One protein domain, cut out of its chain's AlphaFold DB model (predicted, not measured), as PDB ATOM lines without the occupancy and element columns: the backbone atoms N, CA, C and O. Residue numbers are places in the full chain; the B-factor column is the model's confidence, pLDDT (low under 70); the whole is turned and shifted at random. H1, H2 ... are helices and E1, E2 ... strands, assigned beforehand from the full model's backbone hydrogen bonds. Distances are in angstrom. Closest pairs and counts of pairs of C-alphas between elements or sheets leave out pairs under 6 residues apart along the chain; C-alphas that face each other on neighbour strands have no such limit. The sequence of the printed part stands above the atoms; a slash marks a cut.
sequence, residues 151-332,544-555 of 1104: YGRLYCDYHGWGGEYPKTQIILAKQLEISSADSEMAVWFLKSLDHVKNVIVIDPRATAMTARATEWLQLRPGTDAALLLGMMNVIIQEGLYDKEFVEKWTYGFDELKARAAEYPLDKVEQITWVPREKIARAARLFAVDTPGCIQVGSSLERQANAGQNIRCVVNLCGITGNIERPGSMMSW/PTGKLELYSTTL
ATOM      1  N   TYR A 151     158.166 156.767 201.568       85.38
ATOM      2  CA  TYR A 151     156.983 156.777 200.709       85.38
ATOM      3  C   TYR A 151     157.103 157.831 199.600       85.38
ATOM      4  O   TYR A 151     157.331 159.014 199.821       85.38
ATOM      5  N   GLY A 152     156.924 157.414 198.348       79.69
ATOM      6  CA  GLY A 152     157.235 158.271 197.196       79.69
ATOM      7  C   GLY A 152     156.195 159.330 196.821       79.69
ATOM      8  O   GLY A 152     156.324 159.975 195.788       79.69
ATOM      9  N   ARG A 153     155.103 159.480 197.571       85.06
ATOM     10  CA  ARG A 153     153.896 160.192 197.107       85.06
ATOM     11  C   ARG A 153     153.531 161.373 198.015       85.06
ATOM     12  O   ARG A 153     152.446 161.383 198.573       85.06
ATOM     13  N   LEU A 154     154.428 162.353 198.129       90.19
ATOM     14  CA  LEU A 154     154.191 163.624 198.830       90.19
ATOM     15  C   LEU A 154     153.567 164.680 197.908       90.19
ATOM     16  O   LEU A 154     154.146 165.002 196.868       90.19
ATOM     17  N   TYR A 155     152.436 165.249 198.321       93.12
ATOM     18  CA  TYR A 155     151.702 166.292 197.592       93.12
ATOM     19  C   TYR A 155     151.212 167.386 198.534       93.12
ATOM     20  O   TYR A 155     151.016 167.137 199.720       93.12
ATOM     21  N   CYS A 156     150.983 168.586 198.014       94.88
ATOM     22  CA  CYS A 156     150.467 169.686 198.819       94.88
ATOM     23  C   CYS A 156     149.034 169.403 199.298       94.88
ATOM     24  O   CYS A 156     148.163 169.017 198.512       94.88
ATOM     25  N   ASP A 157     148.766 169.639 200.581       95.12
ATOM     26  CA  ASP A 157     147.403 169.674 201.105       95.12
ATOM     27  C   ASP A 157     146.738 171.016 200.805       95.12
ATOM     28  O   ASP A 157     146.800 171.960 201.587       95.12
ATOM     29  N   TYR A 158     146.079 171.088 199.651       94.81
ATOM     30  CA  TYR A 158     145.218 172.211 199.277       94.81
ATOM     31  C   TYR A 158     143.745 172.006 199.653       94.81
ATOM     32  O   TYR A 158     142.907 172.851 199.337       94.81
ATOM     33  N   HIS A 159     143.406 170.886 200.292       92.56
ATOM     34  CA  HIS A 159     142.016 170.502 200.538       92.56
ATOM     35  C   HIS A 159     141.492 171.075 201.858       92.56
ATOM     36  O   HIS A 159     140.285 171.291 201.992       92.56
ATOM     37  N   GLY A 160     142.385 171.301 202.829       91.44
ATOM     38  CA  GLY A 160     142.027 171.792 204.163       91.44
ATOM     39  C   GLY A 160     141.287 170.753 205.011       91.44
ATOM     40  O   GLY A 160     140.616 171.099 205.982       91.44
ATOM     41  N   TRP A 161     141.372 169.470 204.644       94.38
ATOM     42  CA  TRP A 161     140.645 168.385 205.310       94.38
ATOM     43  C   TRP A 161     141.082 168.164 206.760       94.38
ATOM     44  O   TRP A 161     140.284 167.700 207.566       94.38
ATOM     45  N   GLY A 162     142.322 168.516 207.097       93.44
ATOM     46  CA  GLY A 162     142.841 168.476 208.464       93.44
ATOM     47  C   GLY A 162     142.537 169.731 209.287       93.44
ATOM     48  O   GLY A 162     143.116 169.894 210.355       93.44
ATOM     49  N   GLY A 163     141.680 170.633 208.792       94.06
ATOM     50  CA  GLY A 163     141.298 171.874 209.476       94.06
ATOM     51  C   GLY A 163     142.259 173.052 209.282       94.06
ATOM     52  O   GLY A 163     141.944 174.159 209.707       94.06
ATOM     53  N   GLU A 164     143.394 172.854 208.605       94.88
ATOM     54  CA  GLU A 164     144.357 173.909 208.270       94.88
ATOM     55  C   GLU A 164     144.636 173.926 206.761       94.88
ATOM     56  O   GLU A 164     144.770 172.877 206.133       94.88
ATOM     57  N   TYR A 165     144.753 175.125 206.185       96.88
ATOM     58  CA  TYR A 165     145.291 175.341 204.838       96.88
ATOM     59  C   TYR A 165     146.766 175.771 204.924       96.88
ATOM     60  O   TYR A 165     147.182 176.292 205.965       96.88
ATOM     61  N   PRO A 166     147.554 175.624 203.842       97.25
ATOM     62  CA  PRO A 166     148.927 176.108 203.820       97.25
ATOM     63  C   PRO A 166     148.977 177.626 204.027       97.25
ATOM     64  O   PRO A 166     148.382 178.383 203.254       97.25
ATOM     65  N   LYS A 167     149.726 178.081 205.036       97.44
ATOM     66  CA  LYS A 167     149.984 179.511 205.275       97.44
ATOM     67  C   LYS A 167     151.044 180.055 204.329       97.44
ATOM     68  O   LYS A 167     150.915 181.195 203.889       97.44
ATOM     69  N   THR A 168     152.049 179.248 203.988       98.31
ATOM     70  CA  THR A 168     153.069 179.601 202.994       98.31
ATOM     71  C   THR A 168     153.121 178.559 201.885       98.31
ATOM     72  O   THR A 168     153.314 177.373 202.141       98.31
ATOM     73  N   GLN A 169     152.974 178.998 200.639       97.81
ATOM     74  CA  GLN A 169     153.023 178.125 199.468       97.81
ATOM     75  C   GLN A 169     154.222 178.490 198.601       97.81
ATOM     76  O   GLN A 169     154.318 179.623 198.127       97.81
ATOM     77  N   ILE A 170     155.119 177.533 198.368       98.38
ATOM     78  CA  ILE A 170     156.171 177.665 197.360       98.38
ATOM     79  C   ILE A 170     155.678 177.034 196.061       98.38
ATOM     80  O   ILE A 170     155.396 175.837 195.997       98.38
ATOM     81  N   ILE A 171     155.620 177.841 195.012       97.06
ATOM     82  CA  ILE A 171     155.319 177.420 193.649       97.06
ATOM     83  C   ILE A 171     156.645 177.356 192.894       97.06
ATOM     84  O   ILE A 171     157.187 178.382 192.485       97.06
ATOM     85  N   LEU A 172     157.176 176.145 192.732       96.12
ATOM     86  CA  LEU A 172     158.494 175.893 192.157       96.12
ATOM     87  C   LEU A 172     158.337 175.292 190.756       96.12
ATOM     88  O   LEU A 172     158.125 174.088 190.598       96.12
ATOM     89  N   ALA A 173     158.379 176.151 189.735       92.12
ATOM     90  CA  ALA A 173     158.229 175.807 188.315       92.12
ATOM     91  C   ALA A 173     156.942 175.027 187.924       92.12
ATOM     92  O   ALA A 173     156.935 174.281 186.934       92.12
ATOM     93  N   LYS A 174     155.832 175.162 188.673       91.94
ATOM     94  CA  LYS A 174     154.546 174.475 188.399       91.94
ATOM     95  C   LYS A 174     153.371 175.450 188.323       91.94
ATOM     96  O   LYS A 174     153.168 176.225 189.239       91.94
ATOM     97  N   GLN A 175     152.563 175.346 187.268       89.94
ATOM     98  CA  GLN A 175     151.402 176.212 186.999       89.94
ATOM     99  C   GLN A 175     150.109 175.374 186.989       89.94
ATOM    100  O   GLN A 175     149.649 174.932 185.928       89.94
ATOM    101  N   LEU A 176     149.565 175.077 188.177       89.69
ATOM    102  CA  LEU A 176     148.347 174.264 188.322       89.69
ATOM    103  C   LEU A 176     147.101 174.961 187.777       89.69
ATOM    104  O   LEU A 176     146.214 174.292 187.253       89.69
ATOM    105  N   GLU A 177     147.072 176.289 187.813       87.50
ATOM    106  CA  GLU A 177     146.010 177.121 187.252       87.50
ATOM    107  C   GLU A 177     145.848 176.945 185.728       87.50
ATOM    108  O   GLU A 177     144.772 177.183 185.184       87.50
ATOM    109  N   ILE A 178     146.887 176.461 185.036       86.25
ATOM    110  CA  ILE A 178     146.878 176.183 183.588       86.25
ATOM    111  C   ILE A 178     146.546 174.709 183.297       86.25
ATOM    112  O   ILE A 178     145.874 174.362 182.310       86.25
ATOM    113  N   SER A 179     147.067 173.802 184.121       80.62
ATOM    114  CA  SER A 179     146.896 172.363 183.955       80.62
ATOM    115  C   SER A 179     147.001 171.655 185.298       80.62
ATOM    116  O   SER A 179     148.052 171.713 185.927       80.62
ATOM    117  N   SER A 180     145.977 170.868 185.638       82.50
ATOM    118  CA  SER A 180     145.958 169.930 186.772       82.50
ATOM    119  C   SER A 180     146.948 168.772 186.567       82.50
ATOM    120  O   SER A 180     146.564 167.640 186.270       82.50
ATOM    121  N   ALA A 181     148.246 169.073 186.582       80.19
ATOM    122  CA  ALA A 181     149.306 168.090 186.422       80.19
ATOM    123  C   ALA A 181     149.395 167.203 187.670       80.19
ATOM    124  O   ALA A 181     149.338 167.698 188.792       80.19
ATOM    125  N   ASP A 182     149.585 165.902 187.448       80.88
ATOM    126  CA  ASP A 182     149.708 164.876 188.495       80.88
ATOM    127  C   ASP A 182     148.431 164.735 189.346       80.88
ATOM    128  O   ASP A 182     148.512 164.432 190.528       80.88
ATOM    129  N   SER A 183     147.272 165.029 188.738       77.56
ATOM    130  CA  SER A 183     145.935 165.228 189.334       77.56
ATOM    131  C   SER A 183     145.884 166.040 190.627       77.56
ATOM    132  O   SER A 183     144.898 165.997 191.358       77.56
ATOM    133  N   GLU A 184     146.889 166.885 190.858       86.62
ATOM    134  CA  GLU A 184     146.752 168.035 191.742       86.62
ATOM    135  C   GLU A 184     145.797 169.016 191.052       86.62
ATOM    136  O   GLU A 184     146.143 169.685 190.074       86.62
ATOM    137  N   MET A 185     144.530 168.995 191.466       86.00
ATOM    138  CA  MET A 185     143.476 169.705 190.751       86.00
ATOM    139  C   MET A 185     143.567 171.209 191.005       86.00
ATOM    140  O   MET A 185     143.613 171.655 192.152       86.00
ATOM    141  N   ALA A 186     143.496 171.986 189.923       90.06
ATOM    142  CA  ALA A 186     143.538 173.446 189.964       90.06
ATOM    143  C   ALA A 186     142.517 174.055 190.940       90.06
ATOM    144  O   ALA A 186     142.821 175.037 191.601       90.06
ATOM    145  N   VAL A 187     141.322 173.463 191.064       91.12
ATOM    146  CA  VAL A 187     140.250 173.975 191.934       91.12
ATOM    147  C   VAL A 187     140.654 174.020 193.411       91.12
ATOM    148  O   VAL A 187     140.403 175.024 194.074       91.12
ATOM    149  N   TRP A 188     141.326 172.982 193.918       92.12
ATOM    150  CA  TRP A 188     141.768 172.928 195.314       92.12
ATOM    151  C   TRP A 188     142.903 173.913 195.553       92.12
ATOM    152  O   TRP A 188     142.848 174.696 196.498       92.12
ATOM    153  N   PHE A 189     143.879 173.939 194.643       93.94
ATOM    154  CA  PHE A 189     144.966 174.912 194.681       93.94
ATOM    155  C   PHE A 189     144.430 176.350 194.710       93.94
ATOM    156  O   PHE A 189     144.738 177.092 195.638       93.94
ATOM    157  N   LEU A 190     143.567 176.725 193.762       93.44
ATOM    158  CA  LEU A 190     143.009 178.076 193.676       93.44
ATOM    159  C   LEU A 190     142.215 178.451 194.931       93.44
ATOM    160  O   LEU A 190     142.388 179.558 195.431       93.44
ATOM    161  N   LYS A 191     141.420 177.526 195.482       93.56
ATOM    162  CA  LYS A 191     140.700 177.735 196.746       93.56
ATOM    163  C   LYS A 191     141.651 177.951 197.924       93.56
ATOM    164  O   LYS A 191     141.404 178.797 198.775       93.56
ATOM    165  N   SER A 192     142.763 177.218 197.978       95.38
ATOM    166  CA  SER A 192     143.745 177.378 199.057       95.38
ATOM    167  C   SER A 192     144.373 178.779 199.090       95.38
ATOM    168  O   SER A 192     144.805 179.232 200.151       95.38
ATOM    169  N   LEU A 193     144.383 179.495 197.958       95.00
ATOM    170  CA  LEU A 193     144.911 180.856 197.871       95.00
ATOM    171  C   LEU A 193     144.040 181.900 198.587       95.00
ATOM    172  O   LEU A 193     144.494 183.029 198.762       95.00
ATOM    173  N   ASP A 194     142.818 181.564 199.001       95.00
ATOM    174  CA  ASP A 194     141.986 182.446 199.834       95.00
ATOM    175  C   ASP A 194     142.420 182.417 201.310       95.00
ATOM    176  O   ASP A 194     142.045 183.284 202.099       95.00
ATOM    177  N   HIS A 195     143.239 181.430 201.683       95.44
ATOM    178  CA  HIS A 195     143.705 181.194 203.050       95.44
ATOM    179  C   HIS A 195     145.218 181.391 203.217       95.44
ATOM    180  O   HIS A 195     145.720 181.406 204.342       95.44
ATOM    181  N   VAL A 196     145.953 181.526 202.110       95.62
ATOM    182  CA  VAL A 196     147.410 181.648 202.122       95.62
ATOM    183  C   VAL A 196     147.843 183.033 202.608       95.62
ATOM    184  O   VAL A 196     147.316 184.057 202.174       95.62
ATOM    185  N   LYS A 197     148.842 183.070 203.494       97.25
ATOM    186  CA  LYS A 197     149.491 184.308 203.942       97.25
ATOM    187  C   LYS A 197     150.599 184.723 202.976       97.25
ATOM    188  O   LYS A 197     150.695 185.896 202.630       97.25
ATOM    189  N   ASN A 198     151.420 183.762 202.546       98.12
ATOM    190  CA  ASN A 198     152.565 184.008 201.675       98.12
ATOM    191  C   ASN A 198     152.582 183.084 200.455       98.12
ATOM    192  O   ASN A 198     152.491 181.863 200.587       98.12
ATOM    193  N   VAL A 199     152.806 183.659 199.277       98.31
ATOM    194  CA  VAL A 199     153.082 182.901 198.049       98.31
ATOM    195  C   VAL A 199     154.503 183.216 197.602       98.31
ATOM    196  O   VAL A 199     154.835 184.371 197.350       98.31
ATOM    197  N   ILE A 200     155.352 182.198 197.507       98.69
ATOM    198  CA  ILE A 200     156.722 182.325 197.007       98.69
ATOM    199  C   ILE A 200     156.769 181.646 195.644       98.69
ATOM    200  O   ILE A 200     156.519 180.447 195.536       98.69
ATOM    201  N   VAL A 201     157.087 182.397 194.596       98.44
ATOM    202  CA  VAL A 201     157.245 181.854 193.243       98.44
ATOM    203  C   VAL A 201     158.728 181.716 192.940       98.44
ATOM    204  O   VAL A 201     159.470 182.695 193.003       98.44
ATOM    205  N   ILE A 202     159.152 180.508 192.584       98.31
ATOM    206  CA  ILE A 202     160.508 180.215 192.122       98.31
ATOM    207  C   ILE A 202     160.393 179.761 190.668       98.31
ATOM    208  O   ILE A 202     159.987 178.632 190.377       98.31
ATOM    209  N   ASP A 203     160.671 180.690 189.760       96.31
ATOM    210  CA  ASP A 203     160.564 180.491 188.315       96.31
ATOM    211  C   ASP A 203     161.398 181.579 187.607       96.31
ATOM    212  O   ASP A 203     161.279 182.751 187.980       96.31
ATOM    213  N   PRO A 204     162.228 181.257 186.593       95.19
ATOM    214  CA  PRO A 204     162.925 182.273 185.790       95.19
ATOM    215  C   PRO A 204     161.963 183.208 185.035       95.19
ATOM    216  O   PRO A 204     162.355 184.290 184.584       95.19
ATOM    217  N   ARG A 205     160.699 182.797 184.887       93.94
ATOM    218  CA  ARG A 205     159.649 183.495 184.154       93.94
ATOM    219  C   ARG A 205     158.530 183.928 185.106       93.94
ATOM    220  O   ARG A 205     158.012 183.125 185.875       93.94
ATOM    221  N   ALA A 206     158.071 185.171 184.999       94.88
ATOM    222  CA  ALA A 206     156.893 185.639 185.720       94.88
ATOM    223  C   ALA A 206     155.650 184.851 185.277       94.88
ATOM    224  O   ALA A 206     155.295 184.834 184.095       94.88
ATOM    225  N   THR A 207     154.973 184.199 186.216       93.12
ATOM    226  CA  THR A 207     153.748 183.421 185.975       93.12
ATOM    227  C   THR A 207     152.511 184.198 186.416       93.12
ATOM    228  O   THR A 207     152.622 185.273 187.003       93.12
ATOM    229  N   ALA A 208     151.310 183.651 186.187       91.12
ATOM    230  CA  ALA A 208     150.086 184.247 186.728       91.12
ATOM    231  C   ALA A 208     150.156 184.399 188.261       91.12
ATOM    232  O   ALA A 208     149.634 185.359 188.823       91.12
ATOM    233  N   MET A 209     150.856 183.483 188.938       93.38
ATOM    234  CA  MET A 209     151.030 183.513 190.391       93.38
ATOM    235  C   MET A 209     152.063 184.526 190.866       93.38
ATOM    236  O   MET A 209     151.976 184.967 192.009       93.38
ATOM    237  N   THR A 210     152.962 184.994 189.997       95.25
ATOM    238  CA  THR A 210     153.886 186.090 190.326       95.25
ATOM    239  C   THR A 210     153.132 187.367 190.708       95.25
ATOM    240  O   THR A 210     153.572 188.078 191.604       95.25
ATOM    241  N   ALA A 211     151.952 187.620 190.129       91.88
ATOM    242  CA  ALA A 211     151.120 188.776 190.480       91.88
ATOM    243  C   ALA A 211     150.551 188.726 191.915       91.88
ATOM    244  O   ALA A 211     150.138 189.753 192.448       91.88
ATOM    245  N   ARG A 212     150.521 187.542 192.541       92.81
ATOM    246  CA  ARG A 212     150.102 187.337 193.939       92.81
ATOM    247  C   ARG A 212     151.270 186.985 194.862       92.81
ATOM    248  O   ARG A 212     151.044 186.714 196.039       92.81
ATOM    249  N   ALA A 213     152.493 186.936 194.337       96.69
ATOM    250  CA  ALA A 213     153.644 186.466 195.082       96.69
ATOM    251  C   ALA A 213     154.097 187.507 196.112       96.69
ATOM    252  O   ALA A 213     154.314 188.670 195.784       96.69
ATOM    253  N   THR A 214     154.297 187.057 197.346       98.25
ATOM    254  CA  THR A 214     155.044 187.791 198.372       98.25
ATOM    255  C   THR A 214     156.503 187.933 197.954       98.25
ATOM    256  O   THR A 214     157.096 188.993 198.114       98.25
ATOM    257  N   GLU A 215     157.075 186.868 197.386       98.06
ATOM    258  CA  GLU A 215     158.420 186.876 196.816       98.06
ATOM    259  C   GLU A 215     158.442 186.129 195.486       98.06
ATOM    260  O   GLU A 215     157.936 185.012 195.368       98.06
ATOM    261  N   TRP A 216     159.084 186.738 194.495       98.12
ATOM    262  CA  TRP A 216     159.441 186.081 193.244       98.12
ATOM    263  C   TRP A 216     160.962 185.984 193.145       98.12
ATOM    264  O   TRP A 216     161.670 187.002 193.077       98.12
ATOM    265  N   LEU A 217     161.444 184.742 193.174       98.50
ATOM    266  CA  LEU A 217     162.848 184.371 193.051       98.50
ATOM    267  C   LEU A 217     163.115 183.981 191.594       98.50
ATOM    268  O   LEU A 217     162.925 182.831 191.189       98.50
ATOM    269  N   GLN A 218     163.514 184.973 190.800       97.25
ATOM    270  CA  GLN A 218     163.833 184.814 189.385       97.25
ATOM    271  C   GLN A 218     165.254 184.264 189.215       97.25
ATOM    272  O   GLN A 218     166.200 185.004 188.964       97.25
ATOM    273  N   LEU A 219     165.411 182.960 189.432       97.44
ATOM    274  CA  LEU A 219     166.709 182.291 189.380       97.44
ATOM    275  C   LEU A 219     167.225 182.056 187.956       97.44
ATOM    276  O   LEU A 219     166.453 181.920 187.005       97.44
ATOM    277  N   ARG A 220     168.545 181.889 187.841       97.56
ATOM    278  CA  ARG A 220     169.201 181.271 186.690       97.56
ATOM    279  C   ARG A 220     168.639 179.857 186.478       97.56
ATOM    280  O   ARG A 220     168.680 179.047 187.406       97.56
ATOM    281  N   PRO A 221     168.145 179.508 185.277       96.56
ATOM    282  CA  PRO A 221     167.687 178.148 185.016       96.56
ATOM    283  C   PRO A 221     168.795 177.119 185.290       96.56
ATOM    284  O   PRO A 221     169.926 177.295 184.839       96.56
ATOM    285  N   GLY A 222     168.472 176.048 186.023       95.25
ATOM    286  CA  GLY A 222     169.425 174.987 186.376       95.25
ATOM    287  C   GLY A 222     170.049 175.097 187.771       95.25
ATOM    288  O   GLY A 222     170.834 174.226 188.141       95.25
ATOM    289  N   THR A 223     169.724 176.133 188.556       97.69
ATOM    290  CA  THR A 223     170.366 176.392 189.863       97.69
ATOM    291  C   THR A 223     169.458 176.214 191.076       97.69
ATOM    292  O   THR A 223     169.726 176.769 192.144       97.69
ATOM    293  N   ASP A 224     168.377 175.450 190.926       97.88
ATOM    294  CA  ASP A 224     167.370 175.232 191.965       97.88
ATOM    295  C   ASP A 224     167.976 174.633 193.252       97.88
ATOM    296  O   ASP A 224     167.711 175.127 194.349       97.88
ATOM    297  N   ALA A 225     168.852 173.624 193.136       97.88
ATOM    298  CA  ALA A 225     169.519 173.012 194.291       97.88
ATOM    299  C   ALA A 225     170.338 174.022 195.119       97.88
ATOM    300  O   ALA A 225     170.236 174.026 196.344       97.88
ATOM    301  N   ALA A 226     171.101 174.913 194.472       98.56
ATOM    302  CA  ALA A 226     171.886 175.934 195.171       98.56
ATOM    303  C   ALA A 226     170.991 176.916 195.938       98.56
ATOM    304  O   ALA A 226     171.288 177.253 197.083       98.56
ATOM    305  N   LEU A 227     169.875 177.334 195.327       98.81
ATOM    306  CA  LEU A 227     168.899 178.216 195.963       98.81
ATOM    307  C   LEU A 227     168.306 177.575 197.224       98.81
ATOM    308  O   LEU A 227     168.290 178.195 198.287       98.81
ATOM    309  N   LEU A 228     167.856 176.321 197.119       98.75
ATOM    310  CA  LEU A 228     167.244 175.594 198.233       98.75
ATOM    311  C   LEU A 228     168.260 175.278 199.346       98.75
ATOM    312  O   LEU A 228     167.915 175.369 200.522       98.75
ATOM    313  N   LEU A 229     169.517 174.974 199.002       98.88
ATOM    314  CA  LEU A 229     170.611 174.833 199.973       98.88
ATOM    315  C   LEU A 229     170.911 176.152 200.695       98.88
ATOM    316  O   LEU A 229     171.088 176.142 201.912       98.88
ATOM    317  N   GLY A 230     170.871 177.284 199.987       98.88
ATOM    318  CA  GLY A 230     170.963 178.616 200.591       98.88
ATOM    319  C   GLY A 230     169.805 178.931 201.539       98.88
ATOM    320  O   GLY A 230     170.018 179.470 202.624       98.88
ATOM    321  N   MET A 231     168.576 178.539 201.188       98.88
ATOM    322  CA  MET A 231     167.432 178.671 202.098       98.88
ATOM    323  C   MET A 231     167.615 177.818 203.361       98.88
ATOM    324  O   MET A 231     167.395 178.312 204.467       98.88
ATOM    325  N   MET A 232     168.062 176.565 203.218       98.94
ATOM    326  CA  MET A 232     168.370 175.700 204.363       98.94
ATOM    327  C   MET A 232     169.493 176.284 205.232       98.94
ATOM    328  O   MET A 232     169.376 176.256 206.454       98.94
ATOM    329  N   ASN A 233     170.537 176.866 204.627       98.88
ATOM    330  CA  ASN A 233     171.618 177.542 205.347       98.88
ATOM    331  C   ASN A 233     171.078 178.632 206.285       98.88
ATOM    332  O   ASN A 233     171.369 178.600 207.479       98.88
ATOM    333  N   VAL A 234     170.233 179.530 205.768       98.88
ATOM    334  CA  VAL A 234     169.613 180.611 206.557       98.88
ATOM    335  C   VAL A 234     168.777 180.050 207.701       98.88
ATOM    336  O   VAL A 234     168.957 180.448 208.849       98.88
ATOM    337  N   ILE A 235     167.895 179.092 207.405       98.88
ATOM    338  CA  ILE A 235     166.997 178.487 208.400       98.88
ATOM    339  C   ILE A 235     167.798 177.837 209.536       98.88
ATOM    340  O   ILE A 235     167.430 177.962 210.704       98.88
ATOM    341  N   ILE A 236     168.897 177.156 209.209       98.81
ATOM    342  CA  ILE A 236     169.730 176.457 210.190       98.81
ATOM    343  C   ILE A 236     170.569 177.442 211.015       98.81
ATOM    344  O   ILE A 236     170.609 177.310 212.239       98.81
ATOM    345  N   GLN A 237     171.210 178.429 210.381       98.62
ATOM    346  CA  GLN A 237     172.046 179.426 211.068       98.62
ATOM    347  C   GLN A 237     171.229 180.324 212.005       98.62
ATOM    348  O   GLN A 237     171.680 180.646 213.101       98.62
ATOM    349  N   GLU A 238     170.005 180.682 211.611       98.69
ATOM    350  CA  GLU A 238     169.094 181.483 212.438       98.69
ATOM    351  C   GLU A 238     168.307 180.640 213.459       98.69
ATOM    352  O   GLU A 238     167.566 181.186 214.274       98.69
ATOM    353  N   GLY A 239     168.455 179.310 213.441       98.44
ATOM    354  CA  GLY A 239     167.764 178.412 214.369       98.44
ATOM    355  C   GLY A 239     166.244 178.350 214.174       98.44
ATOM    356  O   GLY A 239     165.528 178.109 215.148       98.44
ATOM    357  N   LEU A 240     165.766 178.564 212.942       98.69
ATOM    358  CA  LEU A 240     164.347 178.616 212.554       98.69
ATOM    359  C   LEU A 240     163.749 177.254 212.156       98.69
ATOM    360  O   LEU A 240     162.566 177.175 211.842       98.69
ATOM    361  N   TYR A 241     164.554 176.191 212.118       98.69
ATOM    362  CA  TYR A 241     164.080 174.832 211.844       98.69
ATOM    363  C   TYR A 241     163.205 174.297 212.993       98.69
ATOM    364  O   TYR A 241     163.324 174.732 214.142       98.69
ATOM    365  N   ASP A 242     162.346 173.318 212.702       98.44
ATOM    366  CA  ASP A 242     161.523 172.652 213.715       98.44
ATOM    367  C   ASP A 242     162.404 171.713 214.552       98.44
ATOM    368  O   ASP A 242     162.692 170.577 214.166       98.44
ATOM    369  N   LYS A 243     162.875 172.218 215.696       98.38
ATOM    370  CA  LYS A 243     163.809 171.507 216.581       98.38
ATOM    371  C   LYS A 243     163.246 170.179 217.075       98.38
ATOM    372  O   LYS A 243     163.968 169.185 217.066       98.38
ATOM    373  N   GLU A 244     161.972 170.151 217.467       97.62
ATOM    374  CA  GLU A 244     161.340 168.935 217.982       97.62
ATOM    375  C   GLU A 244     161.205 167.885 216.875       97.62
ATOM    376  O   GLU A 244     161.511 166.706 217.093       97.62
ATOM    377  N   PHE A 245     160.767 168.301 215.681       98.00
ATOM    378  CA  PHE A 245     160.659 167.390 214.549       98.00
ATOM    379  C   PHE A 245     162.026 166.839 214.143       98.00
ATOM    380  O   PHE A 245     162.172 165.626 213.983       98.00
ATOM    381  N   VAL A 246     163.034 167.706 214.025       98.44
ATOM    382  CA  VAL A 246     164.395 167.316 213.646       98.44
ATOM    383  C   VAL A 246     164.972 166.295 214.628       98.44
ATOM    384  O   VAL A 246     165.400 165.221 214.203       98.44
ATOM    385  N   GLU A 247     164.918 166.567 215.931       98.06
ATOM    386  CA  GLU A 247     165.483 165.687 216.962       98.06
ATOM    387  C   GLU A 247     164.807 164.302 216.983       98.06
ATOM    388  O   GLU A 247     165.461 163.248 216.952       98.06
ATOM    389  N   LYS A 248     163.470 164.282 216.989       97.00
ATOM    390  CA  LYS A 248     162.706 163.040 217.166       97.00
ATOM    391  C   LYS A 248     162.579 162.238 215.876       97.00
ATOM    392  O   LYS A 248     162.667 161.012 215.913       97.00
ATOM    393  N   TRP A 249     162.406 162.909 214.741       97.69
ATOM    394  CA  TRP A 249     161.871 162.295 213.525       97.69
ATOM    395  C   TRP A 249     162.774 162.393 212.299       97.69
ATOM    396  O   TRP A 249     162.390 161.869 211.254       97.69
ATOM    397  N   THR A 250     163.968 162.982 212.406       98.44
ATOM    398  CA  THR A 250     164.942 163.010 211.301       98.44
ATOM    399  C   THR A 250     166.238 162.269 211.625       98.44
ATOM    400  O   THR A 250     166.596 162.071 212.788       98.44
ATOM    401  N   TYR A 251     166.931 161.832 210.579       98.56
ATOM    402  CA  TYR A 251     168.261 161.233 210.642       98.56
ATOM    403  C   TYR A 251     169.223 162.004 209.729       98.56
ATOM    404  O   TYR A 251     168.887 162.285 208.576       98.56
ATOM    405  N   GLY A 252     170.415 162.330 210.236       98.31
ATOM    406  CA  GLY A 252     171.473 162.989 209.464       98.31
ATOM    407  C   GLY A 252     171.429 164.522 209.426       98.31
ATOM    408  O   GLY A 252     171.805 165.126 208.418       98.31
ATOM    409  N   PHE A 253     170.885 165.169 210.463       98.75
ATOM    410  CA  PHE A 253     170.744 166.629 210.495       98.75
ATOM    411  C   PHE A 253     172.085 167.361 210.620       98.75
ATOM    412  O   PHE A 253     172.271 168.374 209.950       98.75
ATOM    413  N   ASP A 254     173.020 166.862 211.432       98.62
ATOM    414  CA  ASP A 254     174.324 167.511 211.620       98.62
ATOM    415  C   ASP A 254     175.150 167.487 210.329       98.62
ATOM    416  O   ASP A 254     175.771 168.487 209.956       98.62
ATOM    417  N   GLU A 255     175.082 166.387 209.582       98.69
ATOM    418  CA  GLU A 255     175.700 166.260 208.270       98.69
ATOM    419  C   GLU A 255     175.046 167.203 207.248       98.69
ATOM    420  O   GLU A 255     175.749 167.882 206.496       98.69
ATOM    421  N   LEU A 256     173.709 167.319 207.247       98.69
ATOM    422  CA  LEU A 256     173.017 168.296 206.400       98.69
ATOM    423  C   LEU A 256     173.369 169.737 206.787       98.69
ATOM    424  O   LEU A 256     173.544 170.573 205.902       98.69
ATOM    425  N   LYS A 257     173.496 170.040 208.081       98.69
ATOM    426  CA  LYS A 257     173.916 171.353 208.582       98.69
ATOM    427  C   LYS A 257     175.314 171.709 208.086       98.69
ATOM    428  O   LYS A 257     175.509 172.829 207.614       98.69
ATOM    429  N   ALA A 258     176.255 170.766 208.139       98.69
ATOM    430  CA  ALA A 258     177.589 170.951 207.576       98.69
ATOM    431  C   ALA A 258     177.524 171.207 206.059       98.69
ATOM    432  O   ALA A 258     178.097 172.186 205.584       98.69
ATOM    433  N   ARG A 259     176.739 170.414 205.315       98.50
ATOM    434  CA  ARG A 259     176.541 170.606 203.868       98.50
ATOM    435  C   ARG A 259     175.917 171.960 203.533       98.50
ATOM    436  O   ARG A 259     176.372 172.638 202.619       98.50
ATOM    437  N   ALA A 260     174.883 172.377 204.257       98.50
ATOM    438  CA  ALA A 260     174.225 173.661 204.038       98.50
ATOM    439  C   ALA A 260     175.165 174.839 204.343       98.50
ATOM    440  O   ALA A 260     175.056 175.884 203.702       98.50
ATOM    441  N   ALA A 261     176.120 174.693 205.271       98.62
ATOM    442  CA  ALA A 261     177.140 175.709 205.554       98.62
ATOM    443  C   ALA A 261     178.034 176.031 204.340       98.62
ATOM    444  O   ALA A 261     178.535 177.148 204.238       98.62
ATOM    445  N   GLU A 262     178.167 175.108 203.382       98.62
ATOM    446  CA  GLU A 262     178.911 175.314 202.129       98.62
ATOM    447  C   GLU A 262     178.187 176.230 201.119       98.62
ATOM    448  O   GLU A 262     178.746 176.545 200.060       98.62
ATOM    449  N   TYR A 263     176.952 176.648 201.417       98.62
ATOM    450  CA  TYR A 263     176.100 177.493 200.571       98.62
ATOM    451  C   TYR A 263     175.709 178.802 201.280       98.62
ATOM    452  O   TYR A 263     174.518 179.061 201.477       98.62
ATOM    453  N   PRO A 264     176.685 179.644 201.677       98.56
ATOM    454  CA  PRO A 264     176.386 180.973 202.196       98.56
ATOM    455  C   PRO A 264     175.746 181.845 201.104       98.56
ATOM    456  O   PRO A 264     175.926 181.618 199.903       98.56
ATOM    457  N   LEU A 265     174.954 182.839 201.512       98.69
ATOM    458  CA  LEU A 265     174.099 183.577 200.579       98.69
ATOM    459  C   LEU A 265     174.854 184.393 199.523       98.69
ATOM    460  O   LEU A 265     174.305 184.614 198.450       98.69
ATOM    461  N   ASP A 266     176.086 184.821 199.789       98.31
ATOM    462  CA  ASP A 266     176.956 185.484 198.810       98.31
ATOM    463  C   ASP A 266     177.322 184.540 197.655       98.31
ATOM    464  O   ASP A 266     177.191 184.902 196.483       98.31
ATOM    465  N   LYS A 267     177.686 183.294 197.973       98.50
ATOM    466  CA  LYS A 267     177.915 182.241 196.977       98.50
ATOM    467  C   LYS A 267     176.624 181.897 196.232       98.50
ATOM    468  O   LYS A 267     176.632 181.745 195.011       98.50
ATOM    469  N   VAL A 268     175.503 181.770 196.944       98.75
ATOM    470  CA  VAL A 268     174.215 181.399 196.330       98.75
ATOM    471  C   VAL A 268     173.689 182.504 195.412       98.75
ATOM    472  O   VAL A 268     173.182 182.199 194.335       98.75
ATOM    473  N   GLU A 269     173.849 183.775 195.775       98.69
ATOM    474  CA  GLU A 269     173.513 184.926 194.929       98.69
ATOM    475  C   GLU A 269     174.293 184.898 193.606       98.69
ATOM    476  O   GLU A 269     173.701 185.042 192.535       98.69
ATOM    477  N   GLN A 270     175.599 184.611 193.655       98.06
ATOM    478  CA  GLN A 270     176.429 184.479 192.451       98.06
ATOM    479  C   GLN A 270     175.973 183.323 191.550       98.06
ATOM    480  O   GLN A 270     175.872 183.491 190.334       98.06
ATOM    481  N   ILE A 271     175.671 182.161 192.138       98.31
ATOM    482  CA  ILE A 271     175.240 180.973 191.389       98.31
ATOM    483  C   ILE A 271     173.857 181.189 190.769       98.31
ATOM    484  O   ILE A 271     173.642 180.850 189.605       98.31
ATOM    485  N   THR A 272     172.908 181.698 191.549       98.44
ATOM    486  CA  THR A 272     171.480 181.700 191.196       98.44
ATOM    487  C   THR A 272     171.015 182.986 190.534       98.44
ATOM    488  O   THR A 272     169.925 182.997 189.974       98.44
ATOM    489  N   TRP A 273     171.800 184.062 190.616       98.25
ATOM    490  CA  TRP A 273     171.416 185.429 190.241       98.25
ATOM    491  C   TRP A 273     170.269 186.027 191.069       98.25
ATOM    492  O   TRP A 273     169.809 187.128 190.770       98.25
ATOM    493  N   VAL A 274     169.812 185.341 192.120       98.69
ATOM    494  CA  VAL A 274     168.771 185.851 193.014       98.69
ATOM    495  C   VAL A 274     169.427 186.682 194.121       98.69
ATOM    496  O   VAL A 274     170.321 186.168 194.793       98.69
ATOM    497  N   PRO A 275     168.965 187.923 194.372       98.56
ATOM    498  CA  PRO A 275     169.503 188.751 195.447       98.56
ATOM    499  C   PRO A 275     169.453 188.051 196.804       98.56
ATOM    500  O   PRO A 275     168.400 187.520 197.191       98.56
ATOM    501  N   ARG A 276     170.559 188.087 197.554       98.44
ATOM    502  CA  ARG A 276     170.692 187.387 198.848       98.44
ATOM    503  C   ARG A 276     169.563 187.722 199.830       98.44
ATOM    504  O   ARG A 276     169.084 186.850 200.556       98.44
ATOM    505  N   GLU A 277     169.081 188.963 199.828       98.56
ATOM    506  CA  GLU A 277     168.031 189.427 200.735       98.56
ATOM    507  C   GLU A 277     166.688 188.768 200.417       98.56
ATOM    508  O   GLU A 277     165.928 188.460 201.335       98.56
ATOM    509  N   LYS A 278     166.394 188.528 199.132       98.62
ATOM    510  CA  LYS A 278     165.184 187.807 198.714       98.62
ATOM    511  C   LYS A 278     165.236 186.349 199.156       98.62
ATOM    512  O   LYS A 278     164.241 185.841 199.672       98.62
ATOM    513  N   ILE A 279     166.397 185.702 199.020       98.81
ATOM    514  CA  ILE A 279     166.605 184.315 199.466       98.81
ATOM    515  C   ILE A 279     166.388 184.210 200.980       98.81
ATOM    516  O   ILE A 279     165.606 183.373 201.429       98.81
ATOM    517  N   ALA A 280     167.010 185.100 201.760       98.88
ATOM    518  CA  ALA A 280     166.850 185.129 203.213       98.88
ATOM    519  C   ALA A 280     165.388 185.346 203.630       98.88
ATOM    520  O   ALA A 280     164.882 184.645 204.506       98.88
ATOM    521  N   ARG A 281     164.678 186.288 202.990       98.75
ATOM    522  CA  ARG A 281     163.254 186.530 203.277       98.75
ATOM    523  C   ARG A 281     162.391 185.320 202.942       98.75
ATOM    524  O   ARG A 281     161.601 184.914 203.787       98.75
ATOM    525  N   ALA A 282     162.567 184.712 201.771       98.75
ATOM    526  CA  ALA A 282     161.829 183.510 201.389       98.75
ATOM    527  C   ALA A 282     162.069 182.346 202.368       98.75
ATOM    528  O   ALA A 282     161.118 181.679 202.773       98.75
ATOM    529  N   ALA A 283     163.321 182.144 202.794       98.81
ATOM    530  CA  ALA A 283     163.692 181.125 203.773       98.81
ATOM    531  C   ALA A 283     162.988 181.340 205.124       98.81
ATOM    532  O   ALA A 283     162.364 180.420 205.656       98.81
ATOM    533  N   ARG A 284     163.015 182.577 205.638       98.75
ATOM    534  CA  ARG A 284     162.343 182.958 206.892       98.75
ATOM    535  C   ARG A 284     160.827 182.798 206.805       98.75
ATOM    536  O   ARG A 284     160.237 182.218 207.711       98.75
ATOM    537  N   LEU A 285     160.202 183.265 205.720       98.56
ATOM    538  CA  LEU A 285     158.757 183.125 205.506       98.56
ATOM    539  C   LEU A 285     158.339 181.651 205.518       98.56
ATOM    540  O   LEU A 285     157.401 181.292 206.224       98.56
ATOM    541  N   PHE A 286     159.055 180.789 204.792       98.62
ATOM    542  CA  PHE A 286     158.716 179.367 204.715       98.62
ATOM    543  C   PHE A 286     158.897 178.622 206.046       98.62
ATOM    544  O   PHE A 286     158.091 177.748 206.367       98.62
ATOM    545  N   ALA A 287     159.926 178.967 206.826       98.31
ATOM    546  CA  ALA A 287     160.183 178.337 208.120       98.31
ATOM    547  C   ALA A 287     159.233 178.820 209.229       98.31
ATOM    548  O   ALA A 287     158.798 178.018 210.053       98.31
ATOM    549  N   VAL A 288     158.890 180.113 209.253       97.25
ATOM    550  CA  VAL A 288     158.103 180.720 210.343       97.25
ATOM    551  C   VAL A 288     156.596 180.627 210.092       97.25
ATOM    552  O   VAL A 288     155.835 180.258 210.988       97.25
ATOM    553  N   ASP A 289     156.132 180.936 208.880       97.06
ATOM    554  CA  ASP A 289     154.703 180.972 208.553       97.06
ATOM    555  C   ASP A 289     154.201 179.589 208.090       97.06
ATOM    556  O   ASP A 289     153.822 179.393 206.933       97.06
ATOM    557  N   THR A 290     154.204 178.633 209.025       94.50
ATOM    558  CA  THR A 290     153.819 177.212 208.862       94.50
ATOM    559  C   THR A 290     152.338 176.945 209.247       94.50
ATOM    560  O   THR A 290     151.810 177.635 210.136       94.50
ATOM    561  N   PRO A 291     151.620 175.973 208.634       96.81
ATOM    562  CA  PRO A 291     152.081 174.953 207.681       96.81
ATOM    563  C   PRO A 291     152.494 175.517 206.321       96.81
ATOM    564  O   PRO A 291     151.840 176.407 205.775       96.81
ATOM    565  N   GLY A 292     153.608 175.006 205.797       96.69
ATOM    566  CA  GLY A 292     154.141 175.334 204.479       96.69
ATOM    567  C   GLY A 292     154.090 174.141 203.525       96.69
ATOM    568  O   GLY A 292     154.224 172.994 203.950       96.69
ATOM    569  N   CYS A 293     153.924 174.389 202.227       96.62
ATOM    570  CA  CYS A 293     153.986 173.343 201.203       96.62
ATOM    571  C   CYS A 293     154.781 173.795 199.968       96.62
ATOM    572  O   CYS A 293     154.904 174.993 199.697       96.62
ATOM    573  N   ILE A 294     155.340 172.830 199.229       96.94
ATOM    574  CA  ILE A 294     156.136 173.078 198.021       96.94
ATOM    575  C   ILE A 294     155.548 172.298 196.847       96.94
ATOM    576  O   ILE A 294     155.679 171.076 196.751       96.94
ATOM    577  N   GLN A 295     154.943 173.025 195.917       93.50
ATOM    578  CA  GLN A 295     154.431 172.479 194.672       93.50
ATOM    579  C   GLN A 295     155.551 172.429 193.629       93.50
ATOM    580  O   GLN A 295     156.037 173.465 193.178       93.50
ATOM    581  N   VAL A 296     155.927 171.220 193.205       92.50
ATOM    582  CA  VAL A 296     157.097 170.998 192.335       92.50
ATOM    583  C   VAL A 296     156.714 170.762 190.878       92.50
ATOM    584  O   VAL A 296     155.908 169.883 190.554       92.50
ATOM    585  N   GLY A 297     157.339 171.504 189.974       90.56
ATOM    586  CA  GLY A 297     157.187 171.373 188.530       90.56
ATOM    587  C   GLY A 297     158.183 170.427 187.883       90.56
ATOM    588  O   GLY A 297     159.243 170.143 188.427       90.56
ATOM    589  N   SER A 298     157.869 169.978 186.666       89.31
ATOM    590  CA  SER A 298     158.735 169.054 185.922       89.31
ATOM    591  C   SER A 298     160.046 169.685 185.442       89.31
ATOM    592  O   SER A 298     160.887 168.961 184.934       89.31
ATOM    593  N   SER A 299     160.225 171.009 185.542       90.56
ATOM    594  CA  SER A 299     161.483 171.661 185.135       90.56
ATOM    595  C   SER A 299     162.671 171.143 185.948       90.56
ATOM    596  O   SER A 299     163.723 170.880 185.379       90.56
ATOM    597  N   LEU A 300     162.460 170.896 187.247       93.56
ATOM    598  CA  LEU A 300     163.482 170.381 188.159       93.56
ATOM    599  C   LEU A 300     163.934 168.967 187.795       93.56
ATOM    600  O   LEU A 300     165.044 168.584 188.131       93.56
ATOM    601  N   GLU A 301     163.075 168.207 187.117       92.94
ATOM    602  CA  GLU A 301     163.294 166.813 186.714       92.94
ATOM    603  C   GLU A 301     163.854 166.717 185.279       92.94
ATOM    604  O   GLU A 301     164.003 165.626 184.742       92.94
ATOM    605  N   ARG A 302     164.134 167.860 184.637       92.06
ATOM    606  CA  ARG A 302     164.597 168.000 183.241       92.06
ATOM    607  C   ARG A 302     165.971 168.665 183.152       92.06
ATOM    608  O   ARG A 302     166.232 169.482 182.267       92.06
ATOM    609  N   GLN A 303     166.790 168.353 184.140       91.94
ATOM    610  CA  GLN A 303     168.132 168.873 184.329       91.94
ATOM    611  C   GLN A 303     169.018 167.711 184.772       91.94
ATOM    612  O   GLN A 303     168.535 166.789 185.439       91.94
ATOM    613  N   ALA A 304     170.316 167.803 184.513       90.75
ATOM    614  CA  ALA A 304     171.310 166.865 185.025       90.75
ATOM    615  C   ALA A 304     171.436 166.891 186.568       90.75
ATOM    616  O   ALA A 304     172.127 166.070 187.158       90.75
ATOM    617  N   ASN A 305     170.721 167.801 187.234       92.00
ATOM    618  CA  ASN A 305     170.569 167.875 188.687       92.00
ATOM    619  C   ASN A 305     169.257 167.286 189.216       92.00
ATOM    620  O   ASN A 305     168.909 167.544 190.371       92.00
ATOM    621  N   ALA A 306     168.497 166.540 188.412       94.44
ATOM    622  CA  ALA A 306     167.154 166.095 188.778       94.44
ATOM    623  C   ALA A 306     167.069 165.451 190.170       94.44
ATOM    624  O   ALA A 306     166.228 165.848 190.982       94.44
ATOM    625  N   GLY A 307     167.964 164.513 190.489       94.31
ATOM    626  CA  GLY A 307     168.007 163.884 191.806       94.31
ATOM    627  C   GLY A 307     168.306 164.888 192.921       94.31
ATOM    628  O   GLY A 307     167.644 164.882 193.958       94.31
ATOM    629  N   GLN A 308     169.256 165.798 192.704       95.75
ATOM    630  CA  GLN A 308     169.679 166.780 193.706       95.75
ATOM    631  C   GLN A 308     168.606 167.829 194.004       95.75
ATOM    632  O   GLN A 308     168.334 168.127 195.170       95.75
ATOM    633  N   ASN A 309     167.954 168.343 192.960       96.62
ATOM    634  CA  ASN A 309     166.876 169.317 193.073       96.62
ATOM    635  C   ASN A 309     165.747 168.780 193.958       96.62
ATOM    636  O   ASN A 309     165.322 169.439 194.908       96.62
ATOM    637  N   ILE A 310     165.293 167.551 193.691       96.00
ATOM    638  CA  ILE A 310     164.179 166.973 194.443       96.00
ATOM    639  C   ILE A 310     164.575 166.607 195.880       96.00
ATOM    640  O   ILE A 310     163.763 166.754 196.797       96.00
ATOM    641  N   ARG A 311     165.832 166.209 196.112       95.81
ATOM    642  CA  ARG A 311     166.354 165.994 197.471       95.81
ATOM    643  C   ARG A 311     166.344 167.274 198.295       95.81
ATOM    644  O   ARG A 311     165.928 167.247 199.449       95.81
ATOM    645  N   CYS A 312     166.743 168.397 197.697       98.06
ATOM    646  CA  CYS A 312     166.687 169.689 198.375       98.06
ATOM    647  C   CYS A 312     165.253 170.056 198.782       98.06
ATOM    648  O   CYS A 312     165.053 170.546 199.890       98.06
ATOM    649  N   VAL A 313     164.255 169.775 197.932       97.81
ATOM    650  CA  VAL A 313     162.840 170.037 198.253       97.81
ATOM    651  C   VAL A 313     162.390 169.255 199.488       97.81
ATOM    652  O   VAL A 313     161.851 169.847 200.422       97.81
ATOM    653  N   VAL A 314     162.604 167.935 199.515       97.00
ATOM    654  CA  VAL A 314     162.141 167.109 200.643       97.00
ATOM    655  C   VAL A 314     162.923 167.394 201.926       97.00
ATOM    656  O   VAL A 314     162.316 167.435 202.994       97.00
ATOM    657  N   ASN A 315     164.227 167.675 201.836       98.12
ATOM    658  CA  ASN A 315     165.036 168.034 203.001       98.12
ATOM    659  C   ASN A 315     164.617 169.388 203.585       98.12
ATOM    660  O   ASN A 315     164.513 169.505 204.805       98.12
ATOM    661  N   LEU A 316     164.306 170.378 202.738       98.62
ATOM    662  CA  LEU A 316     163.784 171.668 203.186       98.62
ATOM    663  C   LEU A 316     162.457 171.491 203.939       98.62
ATOM    664  O   LEU A 316     162.323 172.000 205.047       98.62
ATOM    665  N   CYS A 317     161.514 170.713 203.392       97.81
ATOM    666  CA  CYS A 317     160.269 170.382 204.096       97.81
ATOM    667  C   CYS A 317     160.527 169.637 205.416       97.81
ATOM    668  O   CYS A 317     159.849 169.906 206.409       97.81
ATOM    669  N   GLY A 318     161.498 168.718 205.428       97.19
ATOM    670  CA  GLY A 318     161.881 167.928 206.595       97.19
ATOM    671  C   GLY A 318     162.405 168.782 207.747       97.19
ATOM    672  O   GLY A 318     161.907 168.657 208.861       97.19
ATOM    673  N   ILE A 319     163.352 169.695 207.498       98.50
ATOM    674  CA  ILE A 319     163.904 170.540 208.573       98.50
ATOM    675  C   ILE A 319     162.891 171.564 209.099       98.50
ATOM    676  O   ILE A 319     162.978 171.975 210.249       98.50
ATOM    677  N   THR A 320     161.905 171.970 208.296       98.44
ATOM    678  CA  THR A 320     160.849 172.903 208.732       98.44
ATOM    679  C   THR A 320     159.617 172.203 209.319       98.44
ATOM    680  O   THR A 320     158.606 172.863 209.533       98.44
ATOM    681  N   GLY A 321     159.638 170.875 209.504       96.75
ATOM    682  CA  GLY A 321     158.491 170.123 210.040       96.75
ATOM    683  C   GLY A 321     157.243 170.133 209.140       96.75
ATOM    684  O   GLY A 321     156.132 169.865 209.595       96.75
ATOM    685  N   ASN A 322     157.401 170.433 207.846       97.38
ATOM    686  CA  ASN A 322     156.315 170.568 206.867       97.38
ATOM    687  C   ASN A 322     156.022 169.230 206.151       97.38
ATOM    688  O   ASN A 322     155.869 169.176 204.928       97.38
ATOM    689  N   ILE A 323     155.984 168.139 206.921       95.94
ATOM    690  CA  ILE A 323     155.740 166.768 206.454       95.94
ATOM    691  C   ILE A 323     154.621 166.152 207.296       95.94
ATOM    692  O   ILE A 323     154.703 166.135 208.522       95.94
ATOM    693  N   GLU A 324     153.590 165.615 206.640       95.00
ATOM    694  CA  GLU A 324     152.436 164.930 207.251       95.00
ATOM    695  C   GLU A 324     151.572 165.793 208.194       95.00
ATOM    696  O   GLU A 324     150.609 165.300 208.784       95.00
ATOM    697  N   ARG A 325     151.871 167.088 208.319       95.31
ATOM    698  CA  ARG A 325     151.074 168.082 209.045       95.31
ATOM    699  C   ARG A 325     149.908 168.581 208.167       95.31
ATOM    700  O   ARG A 325     150.138 168.812 206.978       95.31
ATOM    701  N   PRO A 326     148.693 168.812 208.709       96.38
ATOM    702  CA  PRO A 326     147.609 169.470 207.970       96.38
ATOM    703  C   PRO A 326     148.061 170.747 207.250       96.38
ATOM    704  O   PRO A 326     148.800 171.545 207.826       96.38
ATOM    705  N   GLY A 327     147.670 170.927 205.986       95.56
ATOM    706  CA  GLY A 327     148.094 172.078 205.176       95.56
ATOM    707  C   GLY A 327     149.564 172.061 204.715       95.56
ATOM    708  O   GLY A 327     150.046 173.071 204.207       95.56
ATOM    709  N   SER A 328     150.303 170.959 204.894       96.06
ATOM    710  CA  SER A 328     151.704 170.816 204.450       96.06
ATOM    711  C   SER A 328     151.857 169.798 203.305       96.06
ATOM    712  O   SER A 328     150.958 169.661 202.471       96.06
ATOM    713  N   MET A 329     153.000 169.109 203.207       94.94
ATOM    714  CA  MET A 329     153.207 168.008 202.264       94.94
ATOM    715  C   MET A 329     152.686 166.689 202.853       94.94
ATOM    716  O   MET A 329     153.142 166.253 203.908       94.94
ATOM    717  N   MET A 330     151.769 166.030 202.144       93.00
ATOM    718  CA  MET A 330     151.040 164.841 202.591       93.00
ATOM    719  C   MET A 330     151.235 163.649 201.656       93.00
ATOM    720  O   MET A 330     151.132 163.779 200.432       93.00
ATOM    721  N   SER A 331     151.415 162.464 202.230       92.75
ATOM    722  CA  SER A 331     151.018 161.204 201.604       92.75
ATOM    723  C   SER A 331     149.564 160.937 201.910       92.75
ATOM    724  O   SER A 331     149.178 160.901 203.069       92.75
ATOM    725  N   TRP A 332     148.737 160.687 200.911       92.75
ATOM    726  CA  TRP A 332     147.329 160.411 201.178       92.75
ATOM    727  C   TRP A 332     147.074 158.935 201.471       92.75
ATOM    728  O   TRP A 332     147.774 158.056 200.964       92.75
ATOM    729  N   PRO A 544     164.876 152.839 206.313       96.31
ATOM    730  CA  PRO A 544     165.776 151.973 207.083       96.31
ATOM    731  C   PRO A 544     165.981 152.425 208.540       96.31
ATOM    732  O   PRO A 544     165.849 151.616 209.458       96.31
ATOM    733  N   THR A 545     166.180 153.725 208.771       96.94
ATOM    734  CA  THR A 545     166.380 154.306 210.118       96.94
ATOM    735  C   THR A 545     165.101 154.491 210.942       96.94
ATOM    736  O   THR A 545     165.173 154.769 212.139       96.94
ATOM    737  N   GLY A 546     163.917 154.370 210.335       96.69
ATOM    738  CA  GLY A 546     162.643 154.701 210.984       96.69
ATOM    739  C   GLY A 546     162.351 156.195 211.107       96.69
ATOM    740  O   GLY A 546     161.336 156.572 211.696       96.69
ATOM    741  N   LYS A 547     163.213 157.043 210.544       97.50
ATOM    742  CA  LYS A 547     163.131 158.507 210.558       97.50
ATOM    743  C   LYS A 547     163.193 159.066 209.133       97.50
ATOM    744  O   LYS A 547     163.600 158.368 208.212       97.50
ATOM    745  N   LEU A 548     162.808 160.321 208.932       97.38
ATOM    746  CA  LEU A 548     163.039 161.012 207.664       97.38
ATOM    747  C   LEU A 548     164.553 161.190 207.453       97.38
ATOM    748  O   LEU A 548     165.230 161.834 208.255       97.38
ATOM    749  N   GLU A 549     165.090 160.607 206.386       98.12
ATOM    750  CA  GLU A 549     166.529 160.519 206.124       98.12
ATOM    751  C   GLU A 549     167.049 161.734 205.348       98.12
ATOM    752  O   GLU A 549     167.125 161.722 204.118       98.12
ATOM    753  N   LEU A 550     167.450 162.783 206.075       98.12
ATOM    754  CA  LEU A 550     168.160 163.935 205.502       98.12
ATOM    755  C   LEU A 550     169.511 163.499 204.913       98.12
ATOM    756  O   LEU A 550     169.893 163.956 203.830       98.12
ATOM    757  N   TYR A 551     170.178 162.579 205.618       98.06
ATOM    758  CA  TYR A 551     171.260 161.732 205.123       98.06
ATOM    759  C   TYR A 551     170.682 160.375 204.715       98.06
ATOM    760  O   TYR A 551     170.256 159.603 205.574       98.06
ATOM    761  N   SER A 552     170.676 160.065 203.418       97.25
ATOM    762  CA  SER A 552     170.084 158.818 202.918       97.25
ATOM    763  C   SER A 552     171.072 157.657 202.964       97.25
ATOM    764  O   SER A 552     172.054 157.616 202.213       97.25
ATOM    765  N   THR A 553     170.769 156.675 203.810       97.19
ATOM    766  CA  THR A 553     171.553 155.441 203.956       97.19
ATOM    767  C   THR A 553     171.514 154.602 202.678       97.19
ATOM    768  O   THR A 553     172.556 154.176 202.182       97.19
ATOM    769  N   THR A 554     170.340 154.475 202.056       94.94
ATOM    770  CA  THR A 554     170.174 153.738 200.797       94.94
ATOM    771  C   THR A 554     170.934 154.378 199.633       94.94
ATOM    772  O   THR A 554     171.547 153.669 198.839       94.94
ATOM    773  N   LEU A 555     170.954 155.714 199.513       95.31
ATOM    774  CA  LEU A 555     171.740 156.362 198.453       95.31
ATOM    775  C   LEU A 555     173.240 156.100 198.618       95.31
ATOM    776  O   LEU A 555     173.914 155.834 197.620       95.31
TER     777      LEU A 555
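AT A GLANCE: This is residues 151 to 332 and 544 to 555 of the 1104 residues of the protein "4Fe-4S Mo/W bis-MGD-type domain-containing protein" of Chloroflexi bacterium RBG_16_50_9 (UniProt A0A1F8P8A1). A small sheet of four parallel strands is packed on one face by a cluster of helices: H7 and H9 are over the sheet, and H3, which touches both, joins them to H5 and H6. H2 is over the other face, and H1 touches no helix. The printed part has 194 residues, in the order E1 H1 E2 H2 E3 H3 H4 H5 H6 H7 E4 H8 H9, with sheet order E3 E2 E1 E4 and class mixed, helices and strands. It is compact and rounded, with a radius of gyration of the C-alphas of 15.4 A and spans of 40 by 37 by 30 A.

HOW THE PARTS SIT: E1, residues 168 to 172, is an inner strand between E2, residues 198 to 202, and edge strand E4, residues 292 to 296; N 171 and O 200 are 2.8 A apart, N 295 and O 170 2.8 A. E3, residues 215 to 217, is the edge strand beside E2, with N 217 and O 201 at 2.8 A. H1, residues 186 to 192, is not on the sheet. H2, residues 208 to 212, is over E2 at a height of 8.4 A over the sheet. E1, H1, E2 and E2, H2, E3 are strand-helix-strand units, two parallel neighbour strands with a helix between, both crossovers right-handed. H3, residues 224 to 237, is the hub, touching four helices. H4, residues 243 to 249, only just touches H9, residues 306 to 319, with 3 pairs of C-alphas within 8 A, the closest Val 246 and Ile 319, 6.0 A. H5, residues 253 to 261, touches H3 at Ala 260 and Asn 233, C-alphas 4.9 A apart. H6, residues 265 to 272, touches H3 at a shallow tilt of 12 degrees, opposite ways, the closest C-alphas being Leu 265 and Gly 230, 5.9 A. H7, residues 276 to 288, touches H3 at a steep tilt of 66 degrees, closest C-alphas Ala 283 and Met 231, 4.8 A; its height over the sheet is 9.3 A, on the opposite face from H2. H9 is on the same face as H7, over E4, and touches H3 at Asn 309 and Ala 225, C-alphas 4.7 A apart. H8, residues 298 to 301, touches H9 only at the corner. Every O i to N i+4 pair is within hydrogen-bond range in H1, H3, H4, H5, H6, H7 and H9; H2 has 0 of 1, with 2 of 2 O i to N i+3 pairs, and H8 is too short for such a pair.

IN THESE COORDINATES: E1 begins at C-alpha 168, (153.069, 179.601, 202.994); H9 ends at C-alpha 319, (163.904, 170.540, 208.573). From first to last C-alpha H9 measures 20.5 A, H3 20.1 A and H7 18.3 A.

THE WHOLE: Residues 333 to 543 are not printed, and C-alphas 332 and 544 are 21.1 A apart. The link E1 to H1 is long. Mean pLDDT of the printed part is 95.6; no printed residue is under 70.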